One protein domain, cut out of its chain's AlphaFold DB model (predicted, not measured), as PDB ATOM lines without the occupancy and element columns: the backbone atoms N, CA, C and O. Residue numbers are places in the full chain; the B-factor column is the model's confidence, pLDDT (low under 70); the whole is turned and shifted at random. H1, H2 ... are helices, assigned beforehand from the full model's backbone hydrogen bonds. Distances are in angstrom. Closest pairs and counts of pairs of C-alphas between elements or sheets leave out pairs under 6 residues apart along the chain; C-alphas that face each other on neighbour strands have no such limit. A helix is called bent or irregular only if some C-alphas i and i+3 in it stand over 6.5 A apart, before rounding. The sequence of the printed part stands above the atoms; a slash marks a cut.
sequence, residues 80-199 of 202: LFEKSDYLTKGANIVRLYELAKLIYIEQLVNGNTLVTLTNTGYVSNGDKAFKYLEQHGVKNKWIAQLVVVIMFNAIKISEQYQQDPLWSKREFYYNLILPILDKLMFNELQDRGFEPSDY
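AT A GLANCE: This is residues 80 to 199 of the 202 residues of an uncharacterized protein of Haemophilus haemolyticus (UniProt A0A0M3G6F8). Two long helices, H4 and H1, lie side by side and run opposite ways; H3 crosses over both on one side, and short H2 packs on H3's first half, away from H4. A 17-residue loop, 110 to 126, links H1 to H2. The printed part has 120 residues with four named helices, H1 to H4 in order, and no named strand; the class is all helix. It is compact, with a radius of gyration of the C-alphas of 14.6 A and spans of 45 by 33 by 24 A.

IN THESE COORDINATES: H4, residues 169 to 191, is 31.4 A long and ends at C-alpha 191, (-46.295, 31.640, -15.785). It has a kink of 32 degrees near residue 176 and is only just irregular: C-alphas 175 and 178 are 6.8 A apart. H1, residues 89 to 109, is 29.9 A long and begins at C-alpha 89, (-43.712, 21.707, -8.974). H3, residues 141 to 158, measures 25.9 A, and H2, residues 127 to 135, 12.5 A.

HOW THE PARTS SIT: H3 is the hub. Its residues 150 to 158 touch H4 at a steep tilt of 65 degrees, closest at the C-alphas of Ala 154 and Ile 180, 5.9 A. Its residues 143 to 151 touch H1, also at 65 degrees, with the C-alphas of Ala 100 and Met 151 closest at 5.0 A. H4 touches H1 at a shallow tilt of 16 degrees, opposite ways; the C-alphas of Val 109 and Lys 169 are closest, 5.5 A. H2 touches H3, only just about perpendicular at 71 degrees, closest at the C-alphas of Phe 130 and Ala 144, 5.8 A. H2 and H4 are apart. Every O i to N i+4 pair is within hydrogen-bond range in H1, H2 and H3; in H4, 17 of 19 are.

THE WHOLE: The C-alphas of Lys 83 and Leu 166, the two farthest apart, are 46.6 A apart. The printed part has no cut. The link H1 to H2 is long; in it residues 116 to 117 pair with 123 to 124, antiparallel. Mean pLDDT of the printed part is 74.1, with residues 80 to 90, 115 to 127, 138 to 144 and 192 under 70.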
ATOM      1  N   LEU A  80     -39.371  10.098 -15.165       42.94
ATOM      2  CA  LEU A  80     -38.349  10.277 -14.124       42.94
ATOM      3  C   LEU A  80     -38.478  11.624 -13.404       42.94
ATOM      4  O   LEU A  80     -38.095  11.710 -12.243       42.94
ATOM      5  N   PHE A  81     -39.038  12.645 -14.061       44.00
ATOM      6  CA  PHE A  81     -39.387  13.923 -13.432       44.00
ATOM      7  C   PHE A  81     -40.608  13.766 -12.509       44.00
ATOM      8  O   PHE A  81     -40.632  14.311 -11.412       44.00
ATOM      9  N   GLU A  82     -41.591  12.951 -12.908       42.88
ATOM     10  CA  GLU A  82     -42.753  12.612 -12.070       42.88
ATOM     11  C   GLU A  82     -42.454  11.580 -10.966       42.88
ATOM     12  O   GLU A  82     -43.130  11.580  -9.942       42.88
ATOM     13  N   LYS A  83     -41.448  10.709 -11.143       40.88
ATOM     14  CA  LYS A  83     -41.009   9.714 -10.137       40.88
ATOM     15  C   LYS A  83     -39.885  10.201  -9.226       40.88
ATOM     16  O   LYS A  83     -39.466   9.466  -8.334       40.88
ATOM     17  N   SER A  84     -39.340  11.390  -9.465       42.59
ATOM     18  CA  SER A  84     -38.420  11.996  -8.515       42.59
ATOM     19  C   SER A  84     -39.265  12.536  -7.363       42.59
ATOM     20  O   SER A  84     -40.015  13.484  -7.567       42.59
ATOM     21  N   ASP A  85     -39.175  11.912  -6.189       37.16
ATOM     22  CA  ASP A  85     -39.878  12.249  -4.932       37.16
ATOM     23  C   ASP A  85     -39.569  13.669  -4.375       37.16
ATOM     24  O   ASP A  85     -39.553  13.905  -3.168       37.16
ATOM     25  N   TYR A  86     -39.283  14.651  -5.226       38.34
ATOM     26  CA  TYR A  86     -38.862  15.988  -4.834       38.34
ATOM     27  C   TYR A  86     -40.025  16.970  -4.942       38.34
ATOM     28  O   TYR A  86     -40.309  17.431  -6.039       38.34
ATOM     29  N   LEU A  87     -40.644  17.280  -3.791       50.09
ATOM     30  CA  LEU A  87     -41.488  18.452  -3.476       50.09
ATOM     31  C   LEU A  87     -42.510  18.894  -4.567       50.09
ATOM     32  O   LEU A  87     -42.750  18.240  -5.574       50.09
ATOM     33  N   THR A  88     -43.252  19.979  -4.341       59.88
ATOM     34  CA  THR A  88     -44.237  20.467  -5.327       59.88
ATOM     35  C   THR A  88     -43.542  21.042  -6.573       59.88
ATOM     36  O   THR A  88     -42.384  21.455  -6.512       59.88
ATOM     37  N   LYS A  89     -44.246  21.128  -7.716       67.00
ATOM     38  CA  LYS A  89     -43.712  21.707  -8.974       67.00
ATOM     39  C   LYS A  89     -43.027  23.075  -8.771       67.00
ATOM     40  O   LYS A  89     -42.003  23.317  -9.400       67.00
ATOM     41  N   GLY A  90     -43.544  23.922  -7.875       68.88
ATOM     42  CA  GLY A  90     -42.926  25.204  -7.508       68.88
ATOM     43  C   GLY A  90     -41.589  25.060  -6.773       68.88
ATOM     44  O   GLY A  90     -40.612  25.705  -7.141       68.88
ATOM     45  N   ALA A  91     -41.493  24.149  -5.800       75.69
ATOM     46  CA  ALA A  91     -40.251  23.902  -5.060       75.69
ATOM     47  C   ALA A  91     -39.117  23.387  -5.966       75.69
ATOM     48  O   ALA A  91     -37.956  23.745  -5.774       75.69
ATOM     49  N   ASN A  92     -39.447  22.607  -6.999       75.31
ATOM     50  CA  ASN A  92     -38.463  22.170  -7.992       75.31
ATOM     51  C   ASN A  92     -37.924  23.329  -8.833       75.31
ATOM     52  O   ASN A  92     -36.732  23.356  -9.126       75.31
ATOM     53  N   ILE A  93     -38.768  24.303  -9.189       76.88
ATOM     54  CA  ILE A  93     -38.328  25.511  -9.899       76.88
ATOM     55  C   ILE A  93     -37.331  26.273  -9.030       76.88
ATOM     56  O   ILE A  93     -36.216  26.521  -9.474       76.88
ATOM     57  N   VAL A  94     -37.678  26.552  -7.771       83.94
ATOM     58  CA  VAL A  94     -36.774  27.232  -6.827       83.94
ATOM     59  C   VAL A  94     -35.438  26.500  -6.728       83.94
ATOM     60  O   VAL A  94     -34.377  27.095  -6.929       83.94
ATOM     61  N   ARG A  95     -35.483  25.176  -6.539       83.62
ATOM     62  CA  ARG A  95     -34.286  24.347  -6.420       83.62
ATOM     63  C   ARG A  95     -33.386  24.406  -7.655       83.62
ATOM     64  O   ARG A  95     -32.164  24.428  -7.516       83.62
ATOM     65  N   LEU A  96     -33.952  24.435  -8.862       83.12
ATOM     66  CA  LEU A  96     -33.172  24.561 -10.098       83.12
ATOM     67  C   LEU A  96     -32.369  25.867 -10.129       83.12
ATOM     68  O   LEU A  96     -31.180  25.851 -10.450       83.12
ATOM     69  N   TYR A  97     -32.994  26.984  -9.754       87.69
ATOM     70  CA  TYR A  97     -32.331  28.287  -9.726       87.69
ATOM     71  C   TYR A  97     -31.300  28.394  -8.596       87.69
ATOM     72  O   TYR A  97     -30.238  28.982  -8.800       87.69
ATOM     73  N   GLU A  98     -31.532  27.774  -7.437       90.81
ATOM     74  CA  GLU A  98     -30.513  27.645  -6.384       90.81
ATOM     75  C   GLU A  98     -29.274  26.880  -6.856       90.81
ATOM     76  O   GLU A  98     -28.141  27.309  -6.638       90.81
ATOM     77  N   LEU A  99     -29.472  25.750  -7.534       90.25
ATOM     78  CA  LEU A  99     -28.369  24.963  -8.077       90.25
ATOM     79  C   LEU A  99     -27.607  25.748  -9.157       90.25
ATOM     80  O   LEU A  99     -26.381  25.667  -9.219       90.25
ATOM     81  N   ALA A 100     -28.299  26.566  -9.956       88.56
ATOM     82  CA  ALA A 100     -27.663  27.439 -10.943       88.56
ATOM     83  C   ALA A 100     -26.790  28.516 -10.271       88.56
ATOM     84  O   ALA A 100     -25.660  28.753 -10.704       88.56
ATOM     85  N   LYS A 101     -27.271  29.113  -9.167       92.50
ATOM     86  CA  LYS A 101     -26.486  30.033  -8.323       92.50
ATOM     87  C   LYS A 101     -25.215  29.356  -7.795       92.50
ATOM     88  O   LYS A 101     -24.142  29.954  -7.858       92.50
ATOM     89  N   LEU A 102     -25.317  28.109  -7.327       91.19
ATOM     90  CA  LEU A 102     -24.172  27.338  -6.823       91.19
ATOM     91  C   LEU A 102     -23.123  27.071  -7.907       91.19
ATOM     92  O   LEU A 102     -21.938  27.308  -7.671       91.19
ATOM     93  N   ILE A 103     -23.541  26.625  -9.098       88.94
ATOM     94  CA  ILE A 103     -22.613  26.390 -10.217       88.94
ATOM     95  C   ILE A 103     -21.900  27.679 -10.613       88.94
ATOM     96  O   ILE A 103     -20.689  27.660 -10.835       88.94
ATOM     97  N   TYR A 104     -22.623  28.802 -10.654       89.06
ATOM     98  CA  TYR A 104     -22.023  30.094 -10.956       89.06
ATOM     99  C   TYR A 104     -20.915  30.451  -9.959       89.06
ATOM    100  O   TYR A 104     -19.805  30.804 -10.365       89.06
ATOM    101  N   ILE A 105     -21.217  30.383  -8.655       90.81
ATOM    102  CA  ILE A 105     -20.267  30.745  -7.596       90.81
ATOM    103  C   ILE A 105     -19.018  29.879  -7.706       90.81
ATOM    104  O   ILE A 105     -17.909  30.412  -7.732       90.81
ATOM    105  N   GLU A 106     -19.178  28.564  -7.838       90.25
ATOM    106  CA  GLU A 106     -18.018  27.690  -7.957       90.25
ATOM    107  C   GLU A 106     -17.183  27.989  -9.193       90.25
ATOM    108  O   GLU A 106     -15.958  28.114  -9.113       90.25
ATOM    109  N   GLN A 107     -17.840  28.165 -10.334       87.62
ATOM    110  CA  GLN A 107     -17.130  28.364 -11.579       87.62
ATOM    111  C   GLN A 107     -16.436  29.714 -11.671       87.62
ATOM    112  O   GLN A 107     -15.247  29.791 -11.990       87.62
ATOM    113  N   LEU A 108     -17.180  30.788 -11.435       84.62
ATOM    114  CA  LEU A 108     -16.709  32.130 -11.731       84.62
ATOM    115  C   LEU A 108     -16.127  32.807 -10.501       84.62
ATOM    116  O   LEU A 108     -15.071  33.424 -10.624       84.62
ATOM    117  N   VAL A 109     -16.721  32.649  -9.316       86.69
ATOM    118  CA  VAL A 109     -16.196  33.280  -8.094       86.69
ATOM    119  C   VAL A 109     -15.005  32.495  -7.542       86.69
ATOM    120  O   VAL A 109     -13.953  33.092  -7.316       86.69
ATOM    121  N   ASN A 110     -15.137  31.176  -7.384       87.81
ATOM    122  CA  ASN A 110     -14.092  30.331  -6.794       87.81
ATOM    123  C   ASN A 110     -13.060  29.839  -7.823       87.81
ATOM    124  O   ASN A 110     -11.960  29.440  -7.447       87.81
ATOM    125  N   GLY A 111     -13.376  29.910  -9.120       83.12
ATOM    126  CA  GLY A 111     -12.459  29.540 -10.201       83.12
ATOM    127  C   GLY A 111     -12.383  28.038 -10.488       83.12
ATOM    128  O   GLY A 111     -11.468  27.600 -11.186       83.12
ATOM    129  N   ASN A 112     -13.329  27.242  -9.987       84.50
ATOM    130  CA  ASN A 112     -13.405  25.814 -10.267       84.50
ATOM    131  C   ASN A 112     -14.016  25.586 -11.652       84.50
ATOM    132  O   ASN A 112     -15.210  25.753 -11.847       84.50
ATOM    133  N   THR A 113     -13.229  25.170 -12.644       81.50
ATOM    134  CA  THR A 113     -13.762  24.897 -13.990       81.50
ATOM    135  C   THR A 113     -14.676  23.660 -13.986       81.50
ATOM    136  O   THR A 113     -14.201  22.529 -14.152       81.50
ATOM    137  N   LEU A 114     -15.980  23.880 -13.778       75.69
ATOM    138  CA  LEU A 114     -17.026  22.854 -13.744       75.69
ATOM    139  C   LEU A 114     -17.618  22.580 -15.132       75.69
ATOM    140  O   LEU A 114     -17.923  21.434 -15.451       75.69
ATOM    141  N   VAL A 115     -17.748  23.618 -15.953       69.69
ATOM    142  CA  VAL A 115     -18.175  23.565 -17.350       69.69
ATOM    143  C   VAL A 115     -17.302  24.474 -18.202       69.69
ATOM    144  O   VAL A 115     -16.853  25.530 -17.755       69.69
ATOM    145  N   THR A 116     -17.094  24.108 -19.461       64.81
ATOM    146  CA  THR A 116     -16.544  25.043 -20.442       64.81
ATOM    147  C   THR A 116     -17.704  25.785 -21.094       64.81
ATOM    148  O   THR A 116     -18.591  25.162 -21.679       64.81
ATOM    149  N   LEU A 117     -17.707  27.114 -20.981       59.75
ATOM    150  CA  LEU A 117     -18.709  27.946 -21.639       59.75
ATOM    151  C   LEU A 117     -18.334  28.098 -23.118       59.75
ATOM    152  O   LEU A 117     -17.291  28.677 -23.419       59.75
ATOM    153  N   THR A 118     -19.147  27.579 -24.040       53.88
ATOM    154  CA  THR A 118     -19.005  27.911 -25.465       53.88
ATOM    155  C   THR A 118     -19.932  29.069 -25.829       53.88
ATOM    156  O   THR A 118     -21.020  29.214 -25.273       53.88
ATOM    157  N   ASN A 119     -19.537  29.869 -26.822       48.19
ATOM    158  CA  ASN A 119     -20.360  30.969 -27.355       48.19
ATOM    159  C   ASN A 119     -21.688  30.484 -27.967       48.19
ATOM    160  O   ASN A 119     -22.607  31.269 -28.178       48.19
ATOM    161  N   THR A 120     -21.790  29.183 -28.243       47.84
ATOM    162  CA  THR A 120     -22.982  28.514 -28.759       47.84
ATOM    163  C   THR A 120     -23.869  27.965 -27.646       47.84
ATOM    164  O   THR A 120     -24.784  27.219 -27.940       47.84
ATOM    165  N   GLY A 121     -23.616  28.240 -26.362       44.16
ATOM    166  CA  GLY A 121     -24.440  27.715 -25.260       44.16
ATOM    167  C   GLY A 121     -24.393  26.188 -25.092       44.16
ATOM    168  O   GLY A 121     -25.184  25.633 -24.330       44.16
ATOM    169  N   TYR A 122     -23.474  25.506 -25.783       43.16
ATOM    170  CA  TYR A 122     -23.206  24.087 -25.584       43.16
ATOM    171  C   TYR A 122     -22.257  23.902 -24.401       43.16
ATOM    172  O   TYR A 122     -21.263  24.607 -24.230       43.16
ATOM    173  N   VAL A 123     -22.567  22.912 -23.572       51.78
ATOM    174  CA  VAL A 123     -21.755  22.558 -22.411       51.78
ATOM    175  C   VAL A 123     -20.744  21.511 -22.858       51.78
ATOM    176  O   VAL A 123     -21.070  20.327 -22.909       51.78
ATOM    177  N   SER A 124     -19.517  21.914 -23.187       47.34
ATOM    178  CA  SER A 124     -18.440  20.929 -23.326       47.34
ATOM    179  C   SER A 124     -17.880  20.587 -21.940       47.34
ATOM    180  O   SER A 124     -17.781  21.446 -21.058       47.34
ATOM    181  N   ASN A 125     -17.562  19.306 -21.713       53.06
ATOM    182  CA  ASN A 125     -17.091  18.766 -20.426       53.06
ATOM    183  C   ASN A 125     -18.093  18.856 -19.249       53.06
ATOM    184  O   ASN A 125     -17.686  19.064 -18.105       53.06
ATOM    185  N   GLY A 126     -19.391  18.641 -19.498       57.66
ATOM    186  CA  GLY A 126     -20.444  18.666 -18.465       57.66
ATOM    187  C   GLY A 126     -20.296  17.644 -17.323       57.66
ATOM    188  O   GLY A 126     -20.970  17.770 -16.302       57.66
ATOM    189  N   ASP A 127     -19.392  16.667 -17.432       66.50
ATOM    190  CA  ASP A 127     -19.178  15.626 -16.419       66.50
ATOM    191  C   ASP A 127     -18.736  16.166 -15.052       66.50
ATOM    192  O   ASP A 127     -19.089  15.595 -14.017       66.50
ATOM    193  N   LYS A 128     -17.964  17.260 -15.012       70.94
ATOM    194  CA  LYS A 128     -17.536  17.868 -13.739       70.94
ATOM    195  C   LYS A 128     -18.693  18.576 -13.046       70.94
ATOM    196  O   LYS A 128     -18.883  18.376 -11.849       70.94
ATOM    197  N   ALA A 129     -19.488  19.342 -13.789       73.00
ATOM    198  CA  ALA A 129     -20.713  19.933 -13.262       73.00
ATOM    199  C   ALA A 129     -21.726  18.872 -12.838       73.00
ATOM    200  O   ALA A 129     -22.325  19.012 -11.779       73.00
ATOM    201  N   PHE A 130     -21.864  17.777 -13.590       74.19
ATOM    202  CA  PHE A 130     -22.716  16.665 -13.184       74.19
ATOM    203  C   PHE A 130     -22.251  16.052 -11.859       74.19
ATOM    204  O   PHE A 130     -23.049  15.955 -10.936       74.19
ATOM    205  N   LYS A 131     -20.960  15.718 -11.719       74.94
ATOM    206  CA  LYS A 131     -20.403  15.205 -10.452       74.94
ATOM    207  C   LYS A 131     -20.588  16.186  -9.296       74.94
ATOM    208  O   LYS A 131     -20.879  15.774  -8.179       74.94
ATOM    209  N   TYR A 132     -20.430  17.481  -9.557       82.88
ATOM    210  CA  TYR A 132     -20.655  18.517  -8.556       82.88
ATOM    211  C   TYR A 132     -22.132  18.596  -8.129       82.88
ATOM    212  O   TYR A 132     -22.439  18.676  -6.941       82.88
ATOM    213  N   LEU A 133     -23.066  18.519  -9.078       79.44
ATOM    214  CA  LEU A 133     -24.505  18.530  -8.802       79.44
ATOM    215  C   LEU A 133     -24.988  17.223  -8.158       79.44
ATOM    216  O   LEU A 133     -25.890  17.254  -7.321       79.44
ATOM    217  N   GLU A 134     -24.357  16.090  -8.464       75.44
ATOM    218  CA  GLU A 134     -24.617  14.798  -7.825       75.44
ATOM    219  C   GLU A 134     -24.333  14.852  -6.316       75.44
ATOM    220  O   GLU A 134     -25.143  14.368  -5.522       75.44
ATOM    221  N   GLN A 135     -23.260  15.540  -5.899       80.25
ATOM    222  CA  GLN A 135     -22.968  15.815  -4.481       80.25
ATOM    223  C   GLN A 135     -24.062  16.656  -3.799       80.25
ATOM    224  O   GLN A 135     -24.225  16.588  -2.584       80.25
ATOM    225  N   HIS A 136     -24.840  17.405  -4.584       80.38
ATOM    226  CA  HIS A 136     -25.972  18.220  -4.140       80.38
ATOM    227  C   HIS A 136     -27.335  17.542  -4.380       80.38
ATOM    228  O   HIS A 136     -28.380  18.201  -4.331       80.38
ATOM    229  N   GLY A 137     -27.332  16.225  -4.626       72.06
ATOM    230  CA  GLY A 137     -28.527  15.386  -4.749       72.06
ATOM    231  C   GLY A 137     -29.086  15.243  -6.170       72.06
ATOM    232  O   GLY A 137     -30.064  14.520  -6.369       72.06
ATOM    233  N   VAL A 138     -28.471  15.870  -7.176       69.06
ATOM    234  CA  VAL A 138     -28.941  15.831  -8.569       69.06
ATOM    235  C   VAL A 138     -28.387  14.599  -9.280       69.06
ATOM    236  O   VAL A 138     -27.337  14.632  -9.914       69.06
ATOM    237  N   LYS A 139     -29.112  13.487  -9.191       65.31
ATOM    238  CA  LYS A 139     -28.727  12.227  -9.855       65.31
ATOM    239  C   LYS A 139     -29.148  12.163 -11.326       65.31
ATOM    240  O   LYS A 139     -28.618  11.367 -12.096       65.31
ATOM    241  N   ASN A 140     -30.114  12.993 -11.723       63.00
ATOM    242  CA  ASN A 140     -30.619  13.035 -13.090       63.00
ATOM    243  C   ASN A 140     -29.751  13.975 -13.947       63.00
ATOM    244  O   ASN A 140     -29.725  15.186 -13.726       63.00
ATOM    245  N   LYS A 141     -29.072  13.409 -14.951       62.50
ATOM    246  CA  LYS A 141     -28.203  14.147 -15.880       62.50
ATOM    247  C   LYS A 141     -28.938  15.239 -16.663       62.50
ATOM    248  O   LYS A 141     -28.347  16.279 -16.929       62.50
ATOM    249  N   TRP A 142     -30.216  15.048 -16.989       64.56
ATOM    250  CA  TRP A 142     -31.018  16.073 -17.661       64.56
ATOM    251  C   TRP A 142     -31.304  17.267 -16.746       64.56
ATOM    252  O   TRP A 142     -31.155  18.410 -17.165       64.56
ATOM    253  N   ILE A 143     -31.629  17.020 -15.471       66.50
ATOM    254  CA  ILE A 143     -31.789  18.095 -14.477       66.50
ATOM    255  C   ILE A 143     -30.473  18.862 -14.329       66.50
ATOM    256  O   ILE A 143     -30.474  20.089 -14.302       66.50
ATOM    257  N   ALA A 144     -29.343  18.152 -14.291       67.88
ATOM    258  CA  ALA A 144     -28.035  18.791 -14.257       67.88
ATOM    259  C   ALA A 144     -27.780  19.666 -15.495       67.88
ATOM    260  O   ALA A 144     -27.322  20.799 -15.361       67.88
ATOM    261  N   GLN A 145     -28.142  19.184 -16.686       71.38
ATOM    262  CA  GLN A 145     -28.059  19.964 -17.919       71.38
ATOM    263  C   GLN A 145     -28.940  21.220 -17.855       71.38
ATOM    264  O   GLN A 145     -28.483  22.303 -18.214       71.38
ATOM    265  N   LEU A 146     -30.172  21.102 -17.358       72.12
ATOM    266  CA  LEU A 146     -31.096  22.225 -17.208       72.12
ATOM    267  C   LEU A 146     -30.547  23.296 -16.256       72.12
ATOM    268  O   LEU A 146     -30.559  24.476 -16.593       72.12
ATOM    269  N   VAL A 147     -30.019  22.890 -15.098       80.00
ATOM    270  CA  VAL A 147     -29.364  23.795 -14.135       80.00
ATOM    271  C   VAL A 147     -28.243  24.585 -14.802       80.00
ATOM    272  O   VAL A 147     -28.140  25.803 -14.640       80.00
ATOM    273  N   VAL A 148     -27.405  23.889 -15.570       75.25
ATOM    274  CA  VAL A 148     -26.300  24.511 -16.285       75.25
ATOM    275  C   VAL A 148     -26.842  25.519 -17.306       75.25
ATOM    276  O   VAL A 148     -26.433  26.676 -17.273       75.25
ATOM    277  N   VAL A 149     -27.822  25.144 -18.134       74.31
ATOM    278  CA  VAL A 149     -28.457  26.043 -19.119       74.31
ATOM    279  C   VAL A 149     -29.056  27.299 -18.471       74.31
ATOM    280  O   VAL A 149     -28.868  28.396 -18.993       74.31
ATOM    281  N   ILE A 150     -29.722  27.177 -17.317       79.12
ATOM    282  CA  ILE A 150     -30.272  28.325 -16.574       79.12
ATOM    283  C   ILE A 150     -29.163  29.324 -16.215       79.12
ATOM    284  O   ILE A 150     -29.292  30.521 -16.479       79.12
ATOM    285  N   MET A 151     -28.052  28.835 -15.657       82.88
ATOM    286  CA  MET A 151     -26.894  29.674 -15.344       82.88
ATOM    287  C   MET A 151     -26.327  30.341 -16.611       82.88
ATOM    288  O   MET A 151     -26.038  31.537 -16.597       82.88
ATOM    289  N   PHE A 152     -26.184  29.597 -17.710       76.44
ATOM    290  CA  PHE A 152     -25.690  30.137 -18.980       76.44
ATOM    291  C   PHE A 152     -26.571  31.263 -19.523       76.44
ATOM    292  O   PHE A 152     -26.059  32.298 -19.948       76.44
ATOM    293  N   ASN A 153     -27.891  31.087 -19.478       75.00
ATOM    294  CA  ASN A 153     -28.829  32.115 -19.908       75.00
ATOM    295  C   ASN A 153     -28.676  33.387 -19.069       75.00
ATOM    296  O   ASN A 153     -28.681  34.482 -19.627       75.00
ATOM    297  N   ALA A 154     -28.456  33.259 -17.757       78.31
ATOM    298  CA  ALA A 154     -28.194  34.414 -16.904       78.31
ATOM    299  C   ALA A 154     -26.903  35.155 -17.297       78.31
ATOM    300  O   ALA A 154     -26.902  36.384 -17.351       78.31
ATOM    301  N   ILE A 155     -25.834  34.430 -17.647       76.81
ATOM    302  CA  ILE A 155     -24.588  35.027 -18.157       76.81
ATOM    303  C   ILE A 155     -24.844  35.758 -19.477       76.81
ATOM    304  O   ILE A 155     -24.498  36.928 -19.600       76.81
ATOM    305  N   LYS A 156     -25.512  35.119 -20.437       75.25
ATOM    306  CA  LYS A 156     -25.798  35.731 -21.741       75.25
ATOM    307  C   LYS A 156     -26.663  36.988 -21.619       75.25
ATOM    308  O   LYS A 156     -26.417  37.983 -22.291       75.25
ATOM    309  N   ILE A 157     -27.663  36.970 -20.739       76.75
ATOM    310  CA  ILE A 157     -28.481  38.153 -20.442       76.75
ATOM    311  C   ILE A 157     -27.611  39.255 -19.820       76.75
ATOM    312  O   ILE A 157     -27.759  40.420 -20.178       76.75
ATOM    313  N   SER A 158     -26.667  38.903 -18.942       74.81
ATOM    314  CA  SER A 158     -25.774  39.867 -18.284       74.81
ATOM    315  C   SER A 158     -24.860  40.638 -19.248       74.81
ATOM    316  O   SER A 158     -24.478  41.769 -18.954       74.81
ATOM    317  N   GLU A 159     -24.550  40.072 -20.418       76.19
ATOM    318  CA  GLU A 159     -23.749  40.729 -21.464       76.19
ATOM    319  C   GLU A 159     -24.478  41.915 -22.114       76.19
ATOM    320  O   GLU A 159     -23.847  42.778 -22.718       76.19
ATOM    321  N   GLN A 160     -25.805  41.989 -21.972       78.44
ATOM    322  CA  GLN A 160     -26.619  43.090 -22.502       78.44
ATOM    323  C   GLN A 160     -26.584  44.340 -21.610       78.44
ATOM    324  O   GLN A 160     -27.058  45.400 -22.020       78.44
ATOM    325  N   TYR A 161     -26.042  44.231 -20.396       73.88
ATOM    326  CA  TYR A 161     -25.970  45.325 -19.435       73.88
ATOM    327  C   TYR A 161     -24.572  45.934 -19.421       73.88
ATOM    328  O   TYR A 161     -23.566  45.235 -19.527       73.88
ATOM    329  N   GLN A 162     -24.499  47.255 -19.248       70.94
ATOM    330  CA  GLN A 162     -23.222  47.930 -19.056       70.94
ATOM    331  C   GLN A 162     -22.635  47.524 -17.699       70.94
ATOM    332  O   GLN A 162     -23.216  47.809 -16.652       70.94
ATOM    333  N   GLN A 163     -21.492  46.843 -17.733       73.75
ATOM    334  CA  GLN A 163     -20.798  46.354 -16.545       73.75
ATOM    335  C   GLN A 163     -19.810  47.411 -16.051       73.75
ATOM    336  O   GLN A 163     -19.101  48.020 -16.858       73.75
ATOM    337  N   ASP A 164     -19.744  47.621 -14.734       78.25
ATOM    338  CA  ASP A 164     -18.654  48.396 -14.144       78.25
ATOM    339  C   ASP A 164     -17.359  47.570 -14.260       78.25
ATOM    340  O   ASP A 164     -17.283  46.475 -13.692       78.25
ATOM    341  N   PRO A 165     -16.336  48.055 -14.987       79.19
ATOM    342  CA  PRO A 165     -15.095  47.313 -15.182       79.19
ATOM    343  C   PRO A 165     -14.301  47.098 -13.883       79.19
ATOM    344  O   PRO A 165     -13.351  46.316 -13.885       79.19
ATOM    345  N   LEU A 166     -14.650  47.787 -12.790       88.62
ATOM    346  CA  LEU A 166     -13.996  47.654 -11.487       88.62
ATOM    347  C   LEU A 166     -14.633  46.591 -10.588       88.62
ATOM    348  O   LEU A 166     -14.059  46.275  -9.544       88.62
ATOM    349  N   TRP A 167     -15.786  46.027 -10.959       86.31
ATOM    350  CA  TRP A 167     -16.413  44.984 -10.153       86.31
ATOM    351  C   TRP A 167     -15.546  43.729 -10.092       86.31
ATOM    352  O   TRP A 167     -15.164  43.132 -11.100       86.31
ATOM    353  N   SER A 168     -15.298  43.264  -8.870       89.25
ATOM    354  CA  SER A 168     -14.815  41.912  -8.634       89.25
ATOM    355  C   SER A 168     -15.830  40.884  -9.144       89.25
ATOM    356  O   SER A 168     -17.027  41.150  -9.261       89.25
ATOM    357  N   LYS A 169     -15.385  39.642  -9.363       88.25
ATOM    358  CA  LYS A 169     -16.280  38.546  -9.779       88.25
ATOM    359  C   LYS A 169     -17.448  38.324  -8.807       88.25
ATOM    360  O   LYS A 169     -18.530  37.915  -9.214       88.25
ATOM    361  N   ARG A 170     -17.229  38.601  -7.516       91.31
ATOM    362  CA  ARG A 170     -18.258  38.506  -6.475       91.31
ATOM    363  C   ARG A 170     -19.262  39.656  -6.566       91.31
ATOM    364  O   ARG A 170     -20.455  39.415  -6.430       91.31
ATOM    365  N   GLU A 171     -18.804  40.878  -6.816       87.62
ATOM    366  CA  GLU A 171     -19.697  42.024  -7.043       87.62
ATOM    367  C   GLU A 171     -20.508  41.844  -8.323       87.62
ATOM    368  O   GLU A 171     -21.715  42.042  -8.306       87.62
ATOM    369  N   PHE A 172     -19.884  41.362  -9.398       85.88
ATOM    370  CA  PHE A 172     -20.583  41.007 -10.630       85.88
ATOM    371  C   PHE A 172     -21.691  39.964 -10.390       85.88
ATOM    372  O   PHE A 172     -22.806  40.105 -10.898       85.88
ATOM    373  N   TYR A 173     -21.427  38.960  -9.547       88.94
ATOM    374  CA  TYR A 173     -22.445  37.993  -9.146       88.94
ATOM    375  C   TYR A 173     -23.628  38.649  -8.419       88.94
ATOM    376  O   TYR A 173     -24.767  38.502  -8.859       88.94
ATOM    377  N   TYR A 174     -23.375  39.375  -7.326       87.56
ATOM    378  CA  TYR A 174     -24.446  39.931  -6.493       87.56
ATOM    379  C   TYR A 174     -25.205  41.080  -7.164       87.56
ATOM    380  O   TYR A 174     -26.411  41.201  -6.966       87.56
ATOM    381  N   ASN A 175     -24.523  41.902  -7.961       85.81
ATOM    382  CA  ASN A 175     -25.115  43.098  -8.557       85.81
ATOM    383  C   ASN A 175     -25.828  42.823  -9.884       85.81
ATOM    384  O   ASN A 175     -26.679  43.621 -10.271       85.81
ATOM    385  N   LEU A 176     -25.496  41.733 -10.589       84.50
ATOM    386  CA  LEU A 176     -26.052  41.471 -11.919       84.50
ATOM    387  C   LEU A 176     -26.620  40.062 -12.075       84.50
ATOM    388  O   LEU A 176     -27.791  39.904 -12.410       84.50
ATOM    389  N   ILE A 177     -25.824  39.031 -11.803       85.44
ATOM    390  CA  ILE A 177     -26.233  37.647 -12.083       85.44
ATOM    391  C   ILE A 177     -27.348  37.176 -11.150       85.44
ATOM    392  O   ILE A 177     -28.323  36.587 -11.615       85.44
ATOM    393  N   LEU A 178     -27.220  37.429  -9.846       87.25
ATOM    394  CA  LEU A 178     -28.219  37.030  -8.857       87.25
ATOM    395  C   LEU A 178     -29.596  37.668  -9.148       87.25
ATOM    396  O   LEU A 178     -30.555  36.906  -9.276       87.25
ATOM    397  N   PRO A 179     -29.711  38.994  -9.378       84.00
ATOM    398  CA  PRO A 179     -30.972  39.612  -9.794       84.00
ATOM    399  C   PRO A 179     -31.585  39.011 -11.067       84.00
ATOM    400  O   PRO A 179     -32.803  38.854 -11.142       84.00
ATOM    401  N   ILE A 180     -30.765  38.657 -12.067       81.88
ATOM    402  CA  ILE A 180     -31.248  38.014 -13.300       81.88
ATOM    403  C   ILE A 180     -31.840  36.635 -12.990       81.88
ATOM    404  O   ILE A 180     -32.954  36.338 -13.422       81.88
ATOM    405  N   LEU A 181     -31.124  35.804 -12.228       83.38
ATOM    406  CA  LEU A 181     -31.598  34.471 -11.840       83.38
ATOM    407  C   LEU A 181     -32.891  34.547 -11.019       83.38
ATOM    408  O   LEU A 181     -33.822  33.792 -11.292       83.38
ATOM    409  N   ASP A 182     -32.981  35.480 -10.069       83.69
ATOM    410  CA  ASP A 182     -34.187  35.681  -9.261       83.69
ATOM    411  C   ASP A 182     -35.376  36.120 -10.121       83.69
ATOM    412  O   ASP A 182     -36.491  35.622  -9.954       83.69
ATOM    413  N   LYS A 183     -35.146  37.007 -11.098       79.12
ATOM    414  CA  LYS A 183     -36.199  37.462 -12.010       79.12
ATOM    415  C   LYS A 183     -36.698  36.345 -12.928       79.12
ATOM    416  O   LYS A 183     -37.905  36.236 -13.140       79.12
ATOM    417  N   LEU A 184     -35.794  35.520 -13.455       78.88
ATOM    418  CA  LEU A 184     -36.145  34.360 -14.278       78.88
ATOM    419  C   LEU A 184     -36.967  33.338 -13.479       78.88
ATOM    420  O   LEU A 184     -38.016  32.902 -13.946       78.88
ATOM    421  N   MET A 185     -36.549  33.028 -12.248       83.62
ATOM    422  CA  MET A 185     -37.293  32.154 -11.338       83.62
ATOM    423  C   MET A 185     -38.695  32.693 -11.045       83.62
ATOM    424  O   MET A 185     -39.674  31.953 -11.122       83.62
ATOM    425  N   PHE A 186     -38.789  33.983 -10.717       78.94
ATOM    426  CA  PHE A 186     -40.055  34.643 -10.414       78.94
ATOM    427  C   PHE A 186     -41.037  34.546 -11.583       78.94
ATOM    428  O   PHE A 186     -42.188  34.165 -11.383       78.94
ATOM    429  N   ASN A 187     -40.580  34.856 -12.799       75.31
ATOM    430  CA  ASN A 187     -41.414  34.774 -13.995       75.31
ATOM    431  C   ASN A 187     -41.880  33.327 -14.248       75.31
ATOM    432  O   ASN A 187     -43.067  33.102 -14.453       75.31
ATOM    433  N   GLU A 188     -40.980  32.343 -14.135       72.44
ATOM    434  CA  GLU A 188     -41.309  30.921 -14.326       72.44
ATOM    435  C   GLU A 188     -42.374  30.422 -13.328       72.44
ATOM    436  O   GLU A 188     -43.242  29.619 -13.678       72.44
ATOM    437  N   LEU A 189     -42.326  30.896 -12.077       71.75
ATOM    438  CA  LEU A 189     -43.347  30.595 -11.070       71.75
ATOM    439  C   LEU A 189     -44.706  31.201 -11.454       71.75
ATOM    440  O   LEU A 189     -45.712  30.487 -11.435       71.75
ATOM    441  N   GLN A 190     -44.733  32.478 -11.851       72.06
ATOM    442  CA  GLN A 190     -45.966  33.162 -12.257       72.06
ATOM    443  C   GLN A 190     -46.607  32.534 -13.497       72.06
ATOM    444  O   GLN A 190     -47.813  32.285 -13.495       72.06
ATOM    445  N   ASP A 191     -45.815  32.221 -14.523       71.25
ATOM    446  CA  ASP A 191     -46.295  31.640 -15.785       71.25
ATOM    447  C   ASP A 191     -46.963  30.271 -15.581       71.25
ATOM    448  O   ASP A 191     -47.809  29.841 -16.368       71.25
ATOM    449  N   ARG A 192     -46.622  29.587 -14.485       68.38
ATOM    450  CA  ARG A 192     -47.203  28.299 -14.089       68.38
ATOM    451  C   ARG A 192     -48.326  28.422 -13.059       68.38
ATOM    452  O   ARG A 192     -48.833  27.397 -12.602       68.38
ATOM    453  N   GLY A 193     -48.729  29.645 -12.716       73.25
ATOM    454  CA  GLY A 193     -49.824  29.934 -11.791       73.25
ATOM    455  C   GLY A 193     -49.467  29.779 -10.312       73.25
ATOM    456  O   GLY A 193     -50.375  29.627  -9.497       73.25
ATOM    457  N   PHE A 194     -48.179  29.788  -9.957       76.56
ATOM    458  CA  PHE A 194     -47.738  29.829  -8.561       76.56
ATOM    459  C   PHE A 194     -47.626  31.272  -8.072       76.56
ATOM    460  O   PHE A 194     -47.286  32.168  -8.844       76.56
ATOM    461  N   GLU A 195     -47.862  31.481  -6.777       85.62
ATOM    462  CA  GLU A 195     -47.616  32.754  -6.106       85.62
ATOM    463  C   GLU A 195     -46.136  32.815  -5.676       85.62
ATOM    464  O   GLU A 195     -45.723  32.058  -4.794       85.62
ATOM    465  N   PRO A 196     -45.287  33.664  -6.289       77.31
ATOM    466  CA  PRO A 196     -43.855  33.646  -5.995       77.31
ATOM    467  C   PRO A 196     -43.523  34.063  -4.561       77.31
ATOM    468  O   PRO A 196     -42.487  33.656  -4.035       77.31
ATOM    469  N   SER A 197     -44.378  34.864  -3.915       83.81
ATOM    470  CA  SER A 197     -44.148  35.311  -2.535       83.81
ATOM    471  C   SER A 197     -44.103  34.162  -1.518       83.81
ATOM    472  O   SER A 197     -43.416  34.297  -0.504       83.81
ATOM    473  N   ASP A 198     -44.690  33.005  -1.836       81.19
ATOM    474  CA  ASP A 198     -44.616  31.782  -1.023       81.19
ATOM    475  C   ASP A 198     -43.191  31.189  -0.942       81.19
ATOM    476  O   ASP A 198     -42.899  30.362  -0.073       81.19
ATOM    477  N   TYR A 199     -42.292  31.620  -1.836       74.00
ATOM    478  CA  TYR A 199     -40.958  31.042  -2.035       74.00
ATOM    479  C   TYR A 199     -39.800  32.027  -1.805       74.00
ATOM    480  O   TYR A 199     -38.648  31.611  -1.769       74.00
TER     481      TYR A 199